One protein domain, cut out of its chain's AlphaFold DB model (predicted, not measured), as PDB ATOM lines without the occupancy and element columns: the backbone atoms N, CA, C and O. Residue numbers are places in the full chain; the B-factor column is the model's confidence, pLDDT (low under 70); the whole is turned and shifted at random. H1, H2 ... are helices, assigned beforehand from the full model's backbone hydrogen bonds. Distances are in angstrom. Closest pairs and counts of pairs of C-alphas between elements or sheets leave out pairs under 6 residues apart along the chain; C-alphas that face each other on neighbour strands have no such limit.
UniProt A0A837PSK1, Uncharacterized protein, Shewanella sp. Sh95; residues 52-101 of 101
ATOM      1  N   ASN A  52     162.871 126.308  80.129       92.06
ATOM      2  CA  ASN A  52     161.805 127.307  80.117       92.06
ATOM      3  C   ASN A  52     161.953 128.259  78.925       92.06
ATOM      4  O   ASN A  52     161.034 128.361  78.118       92.06
ATOM      5  N   ASP A  53     163.138 128.852  78.727       91.19
ATOM      6  CA  ASP A  53     163.369 129.775  77.601       91.19
ATOM      7  C   ASP A  53     163.148 129.090  76.248       91.19
ATOM      8  O   ASP A  53     162.701 129.698  75.275       91.19
ATOM      9  N   ARG A  54     163.472 127.794  76.163       91.56
ATOM     10  CA  ARG A  54     163.234 126.999  74.960       91.56
ATOM     11  C   ARG A  54     161.741 126.787  74.709       91.56
ATOM     12  O   ARG A  54     161.331 126.796  73.549       91.56
ATOM     13  N   ALA A  55     160.949 126.567  75.757       93.44
ATOM     14  CA  ALA A  55     159.501 126.444  75.643       93.44
ATOM     15  C   ALA A  55     158.875 127.770  75.186       93.44
ATOM     16  O   ALA A  55     158.122 127.776  74.211       93.44
ATOM     17  N   ASP A  56     159.274 128.881  75.803       94.81
ATOM     18  CA  ASP A  56     158.795 130.221  75.450       94.81
ATOM     19  C   ASP A  56     159.149 130.590  74.006       94.81
ATOM     20  O   ASP A  56     158.311 131.088  73.252       94.81
ATOM     21  N   LEU A  57     160.373 130.267  73.571       94.00
ATOM     22  CA  LEU A  57     160.790 130.459  72.185       94.00
ATOM     23  C   LEU A  57     159.921 129.650  71.216       94.00
ATOM     24  O   LEU A  57     159.535 130.174  70.173       94.00
ATOM     25  N   ASN A  58     159.599 128.395  71.536       94.12
ATOM     26  CA  ASN A  58     158.763 127.562  70.669       94.12
ATOM     27  C   ASN A  58     157.326 128.090  70.573       94.12
ATOM     28  O   ASN A  58     156.787 128.136  69.470       94.12
ATOM     29  N   LEU A  59     156.739 128.533  71.690       96.56
ATOM     30  CA  LEU A  59     155.414 129.161  71.704       96.56
ATOM     31  C   LEU A  59     155.387 130.417  70.832       96.56
ATOM     32  O   LEU A  59     154.453 130.634  70.059       96.56
ATOM     33  N   TRP A  60     156.437 131.234  70.918       96.19
ATOM     34  CA  TRP A  60     156.540 132.424  70.086       96.19
ATOM     35  C   TRP A  60     156.688 132.085  68.599       96.19
ATOM     36  O   TRP A  60     156.047 132.719  67.760       96.19
ATOM     37  N   LEU A  61     157.492 131.070  68.258       95.38
ATOM     38  CA  LEU A  61     157.616 130.602  66.877       95.38
ATOM     39  C   LEU A  61     156.272 130.116  66.328       95.38
ATOM     40  O   LEU A  61     155.900 130.537  65.238       95.38
ATOM     41  N   GLU A  62     155.531 129.303  67.081       95.88
ATOM     42  CA  GLU A  62     154.214 128.807  66.672       95.88
ATOM     43  C   GLU A  62     153.240 129.959  66.385       95.88
ATOM     44  O   GLU A  62     152.611 129.989  65.327       95.88
ATOM     45  N   ALA A  63     153.187 130.967  67.262       96.00
ATOM     46  CA  ALA A  63     152.350 132.148  67.051       96.00
ATOM     47  C   ALA A  63     152.701 132.892  65.747       96.00
ATOM     48  O   ALA A  63     151.813 133.279  64.984       96.00
ATOM     49  N   LEU A  64     153.994 133.050  65.452       94.94
ATOM     50  CA  LEU A  64     154.457 133.705  64.225       94.94
ATOM     51  C   LEU A  64     154.213 132.852  62.968       94.94
ATOM     52  O   LEU A  64     153.971 133.394  61.884       94.94
ATOM     53  N   GLU A  65     154.295 131.526  63.077       95.31
ATOM     54  CA  GLU A  65     153.963 130.617  61.976       95.31
ATOM     55  C   GLU A  65     152.479 130.711  61.615       95.31
ATOM     56  O   GLU A  65     152.151 130.805  60.431       95.31
ATOM     57  N   VAL A  66     151.601 130.776  62.622       96.00
ATOM     58  CA  VAL A  66     150.154 130.973  62.440       96.00
ATOM     59  C   VAL A  66     149.860 132.311  61.757       96.00
ATOM     60  O   VAL A  66     149.075 132.352  60.812       96.00
ATOM     61  N   GLU A  67     150.508 133.397  62.185       95.19
ATOM     62  CA  GLU A  67     150.278 134.731  61.614       95.19
ATOM     63  C   GLU A  67     150.833 134.871  60.187       95.19
ATOM     64  O   GLU A  67     150.196 135.464  59.315       95.19
ATOM     65  N   SER A  68     152.019 134.318  59.915       92.56
ATOM     66  CA  SER A  68     152.670 134.466  58.606       92.56
ATOM     67  C   SER A  68     152.248 133.421  57.568       92.56
ATOM     68  O   SER A  68     152.527 133.600  56.377       92.56
ATOM     69  N   GLY A  69     151.648 132.307  58.005       92.94
ATOM     70  CA  GLY A  69     151.353 131.136  57.174       92.94
ATOM     71  C   GLY A  69     152.602 130.430  56.627       92.94
ATOM     72  O   GLY A  69     152.512 129.647  55.680       92.94
ATOM     73  N   LYS A  70     153.789 130.733  57.163       92.88
ATOM     74  CA  LYS A  70     155.078 130.191  56.718       92.88
ATOM     75  C   LYS A  70     155.805 129.560  57.888       92.88
ATOM     76  O   LYS A  70     155.720 130.039  59.008       92.88
ATOM     77  N   ASN A  71     156.626 128.554  57.591       93.31
ATOM     78  CA  ASN A  71     157.530 128.002  58.588       93.31
ATOM     79  C   ASN A  71     158.583 129.048  59.006       93.31
ATOM     80  O   ASN A  71     159.349 129.554  58.165       93.31
ATOM     81  N   ILE A  72     158.649 129.330  60.302       94.06
ATOM     82  CA  ILE A  72     159.568 130.268  60.937       94.06
ATOM     83  C   ILE A  72     160.413 129.478  61.928       94.06
ATOM     84  O   ILE A  72     159.976 129.044  62.982       94.06
ATOM     85  N   THR A  73     161.690 129.329  61.588       92.62
ATOM     86  CA  THR A  73     162.682 128.754  62.491       92.62
ATOM     87  C   THR A  73     163.264 129.835  63.396       92.62
ATOM     88  O   THR A  73     163.318 131.009  63.015       92.62
ATOM     89  N   ALA A  74     163.828 129.439  64.540       91.50
ATOM     90  CA  ALA A  74     164.573 130.341  65.426       91.50
ATOM     91  C   ALA A  74     165.626 131.175  64.667       91.50
ATOM     92  O   ALA A  74     165.785 132.369  64.896       91.50
ATOM     93  N   ALA A  75     166.306 130.576  63.683       91.75
ATOM     94  CA  ALA A  75     167.276 131.289  62.855       91.75
ATOM     95  C   ALA A  75     166.643 132.418  62.019       91.75
ATOM     96  O   ALA A  75     167.247 133.479  61.866       91.75
ATOM     97  N   LYS A  76     165.438 132.211  61.469       93.75
ATOM     98  CA  LYS A  76     164.705 133.248  60.722       93.75
ATOM     99  C   LYS A  76     164.240 134.365  61.652       93.75
ATOM    100  O   LYS A  76     164.411 135.530  61.302       93.75
ATOM    101  N   LEU A  77     163.742 134.005  62.835       93.25
ATOM    102  CA  LEU A  77     163.373 134.945  63.890       93.25
ATOM    103  C   LEU A  77     164.553 135.858  64.252       93.25
ATOM    104  O   LEU A  77     164.449 137.074  64.124       93.25
ATOM    105  N   PHE A  78     165.710 135.285  64.605       92.94
ATOM    106  CA  PHE A  78     166.896 136.073  64.954       92.94
ATOM    107  C   PHE A  78     167.380 136.958  63.801       92.94
ATOM    108  O   PHE A  78     167.736 138.112  64.027       92.94
ATOM    109  N   ARG A  79     167.352 136.470  62.553       94.25
ATOM    110  CA  ARG A  79     167.685 137.299  61.380       94.25
ATOM    111  C   ARG A  79     166.726 138.480  61.213       94.25
ATOM    112  O   ARG A  79     167.183 139.570  60.881       94.25
ATOM    113  N   GLY A  80     165.432 138.276  61.461       93.94
ATOM    114  CA  GLY A  80     164.431 139.344  61.468       93.94
ATOM    115  C   GLY A  80     164.673 140.368  62.580       93.94
ATOM    116  O   GLY A  80     164.635 141.568  62.334       93.94
ATOM    117  N   LEU A  81     165.021 139.917  63.786       93.88
ATOM    118  CA  LEU A  81     165.378 140.823  64.885       93.88
ATOM    119  C   LEU A  81     166.623 141.659  64.554       93.88
ATOM    120  O   LEU A  81     166.639 142.862  64.803       93.88
ATOM    121  N   ILE A  82     167.639 141.052  63.929       94.81
ATOM    122  CA  ILE A  82     168.849 141.760  63.484       94.81
ATOM    123  C   ILE A  82     168.517 142.811  62.417       94.81
ATOM    124  O   ILE A  82     169.040 143.924  62.480       94.81
ATOM    125  N   SER A  83     167.646 142.498  61.451       96.38
ATOM    126  CA  SER A  83     167.244 143.477  60.431       96.38
ATOM    127  C   SER A  83     166.399 144.615  61.008       96.38
ATOM    128  O   SER A  83     166.397 145.716  60.463       96.38
ATOM    129  N   MET A  84     165.725 144.381  62.135       95.88
ATOM    130  CA  MET A  84     164.934 145.373  62.860       95.88
ATOM    131  C   MET A  84     165.713 146.108  63.959       95.88
ATOM    132  O   MET A  84     165.099 146.880  64.693       95.88
ATOM    133  N   ARG A  85     167.039 145.919  64.074       92.62
ATOM    134  CA  ARG A  85     167.857 146.448  65.185       92.62
ATOM    135  C   ARG A  85     167.633 147.935  65.475       92.62
ATOM    136  O   ARG A  85     167.577 148.324  66.635       92.62
ATOM    137  N   ASP A  86     167.448 148.745  64.433       94.19
ATOM    138  CA  ASP A  86     167.327 150.202  64.553       94.19
ATOM    139  C   ASP A  86     165.968 150.621  65.151       94.19
ATOM    140  O   ASP A  86     165.799 151.750  65.602       94.19
ATOM    141  N   LYS A  87     164.991 149.704  65.181       94.38
ATOM    142  CA  LYS A  87     163.662 149.895  65.782       94.38
ATOM    143  C   LYS A  87     163.589 149.406  67.230       94.38
ATOM    144  O   LYS A  87     162.575 149.612  67.892       94.38
ATOM    145  N   ILE A  88     164.629 148.731  67.721       93.00
ATOM    146  CA  ILE A  88     164.654 148.171  69.071       93.00
ATOM    147  C   ILE A  88     165.110 149.253  70.050       93.00
ATOM    148  O   ILE A  88     166.139 149.898  69.860       93.00
ATOM    149  N   ASN A  89     164.369 149.430  71.146       95.25
ATOM    150  CA  ASN A  89     164.789 150.317  72.226       95.25
ATOM    151  C   ASN A  89     166.013 149.726  72.944       95.25
ATOM    152  O   ASN A  89     165.893 148.822  73.772       95.25
ATOM    153  N   THR A  90     167.192 150.274  72.650       93.88
ATOM    154  CA  THR A  90     168.476 149.781  73.163       93.88
ATOM    155  C   THR A  90     168.544 149.777  74.691       93.88
ATOM    156  O   THR A  90     169.086 148.842  75.271       93.88
ATOM    157  N   LYS A  91     167.963 150.778  75.368       95.62
ATOM    158  CA  LYS A  91     167.980 150.848  76.842       95.62
ATOM    159  C   LYS A  91     167.147 149.733  77.468       95.62
ATOM    160  O   LYS A  91     167.579 149.119  78.439       95.62
ATOM    161  N   ALA A  92     165.969 149.470  76.901       94.62
ATOM    162  CA  ALA A  92     165.106 148.385  77.356       94.62
ATOM    163  C   ALA A  92     165.763 147.019  77.118       94.62
ATOM    164  O   ALA A  92     165.740 146.173  78.005       94.62
ATOM    165  N   LEU A  93     166.412 146.838  75.962       92.44
ATOM    166  CA  LEU A  93     167.127 145.605  75.635       92.44
ATOM    167  C   LEU A  93     168.284 145.330  76.606       92.44
ATOM    168  O   LEU A  93     168.394 144.220  77.109       92.44
ATOM    169  N   ILE A  94     169.118 146.334  76.904       95.06
ATOM    170  CA  ILE A  94     170.229 146.184  77.860       95.06
ATOM    171  C   ILE A  94     169.704 145.770  79.238       95.06
ATOM    172  O   ILE A  94     170.270 144.884  79.870       95.06
ATOM    173  N   ARG A  95     168.606 146.386  79.694       96.19
ATOM    174  CA  ARG A  95     167.984 146.022  80.969       96.19
ATOM    175  C   ARG A  95     167.495 144.572  80.963       96.19
ATOM    176  O   ARG A  95     167.833 143.834  81.875       96.19
ATOM    177  N   ALA A  96     166.783 144.164  79.915       92.50
ATOM    178  CA  ALA A  96     166.293 142.794  79.789       92.50
ATOM    179  C   ALA A  96     167.432 141.758  79.770       92.50
ATOM    180  O   ALA A  96     167.297 140.703  80.376       92.50
ATOM    181  N   ILE A  97     168.569 142.060  79.131       91.56
ATOM    182  CA  ILE A  97     169.747 141.173  79.141       91.56
ATOM    183  C   ILE A  97     170.285 140.990  80.566       91.56
ATOM    184  O   ILE A  97     170.595 139.868  80.959       91.56
ATOM    185  N   ASN A  98     170.370 142.074  81.340       93.50
ATOM    186  CA  ASN A  98     170.861 142.027  82.719       93.50
ATOM    187  C   ASN A  98     169.894 141.322  83.679       93.50
ATOM    188  O   ASN A  98     170.345 140.782  84.676       93.50
ATOM    189  N   ASP A  99     168.589 141.338  83.404       90.19
ATOM    190  CA  ASP A  99     167.597 140.652  84.243       90.19
ATOM    191  C   ASP A  99     167.623 139.120  84.035       90.19
ATOM    192  O   ASP A  99     167.183 138.370  84.904       90.19
ATOM    193  N   VAL A 100     168.130 138.653  82.885       82.81
ATOM    194  CA  VAL A 100     168.209 137.225  82.509       82.81
ATOM    195  C   VAL A 100     169.586 136.608  82.811       82.81
ATOM    196  O   VAL A 100     169.695 135.385  82.899       82.81
ATOM    197  N   THR A 101     170.631 137.435  82.951       63.84
ATOM    198  CA  THR A 101     172.027 137.011  83.196       63.84
ATOM    199  C   THR A 101     172.363 137.030  84.680       63.84
ATOM    200  O   THR A 101     172.963 136.039  85.155       63.84
TER     201      THR A 101
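This is residues 52 to 101 of the 101 residues of an uncharacterized protein of Shewanella sp. Sh95 (UniProt A0A837PSK1). Three helices are strung out as a loose, open arch: H1 makes one side, H2 leads away from near the middle of H1, and H3 makes the other side. Residues 69 to 73 fold back along H1 before H2, and residues 78 to 101 stand free. The printed part has 50 residues with three named helices in the order H1, H2, H3 and no named strand; the class is all helix. It is loose, with a radius of gyration of the C-alphas of 12.5 A, and spans 32 by 27 by 16 A.

H1, residues 52 to 68, only just touches H2, residues 74 to 83, with 3 pairs of C-alphas within 8 A, and with its residues 57 to 61 alone. The closest C-alphas are those of Leu 61 and Ala 74, 7.1 A apart. Their lines stand about perpendicular, at 74 degrees. H3, residues 90 to 100, is apart from H1 and from H2. In H1, H2 and H3 every O i to N i+4 pair is within hydrogen-bond range.

H1 begins at C-alpha 52 (161.805, 127.307, 80.117) and measures 24.4 A from first to last C-alpha; H2 measures 14.3 A. H3 measures 15.7 A and ends at C-alpha 100 (168.209, 137.225, 82.509).

The two C-alphas farthest apart, of Gly 69 and Asn 98, are 33.9 A apart. The printed part has no cut. The link from H1 to H2 is tight and that from H2 to H3 short. Residue 101, the chain's last, is under 70 in pLDDT.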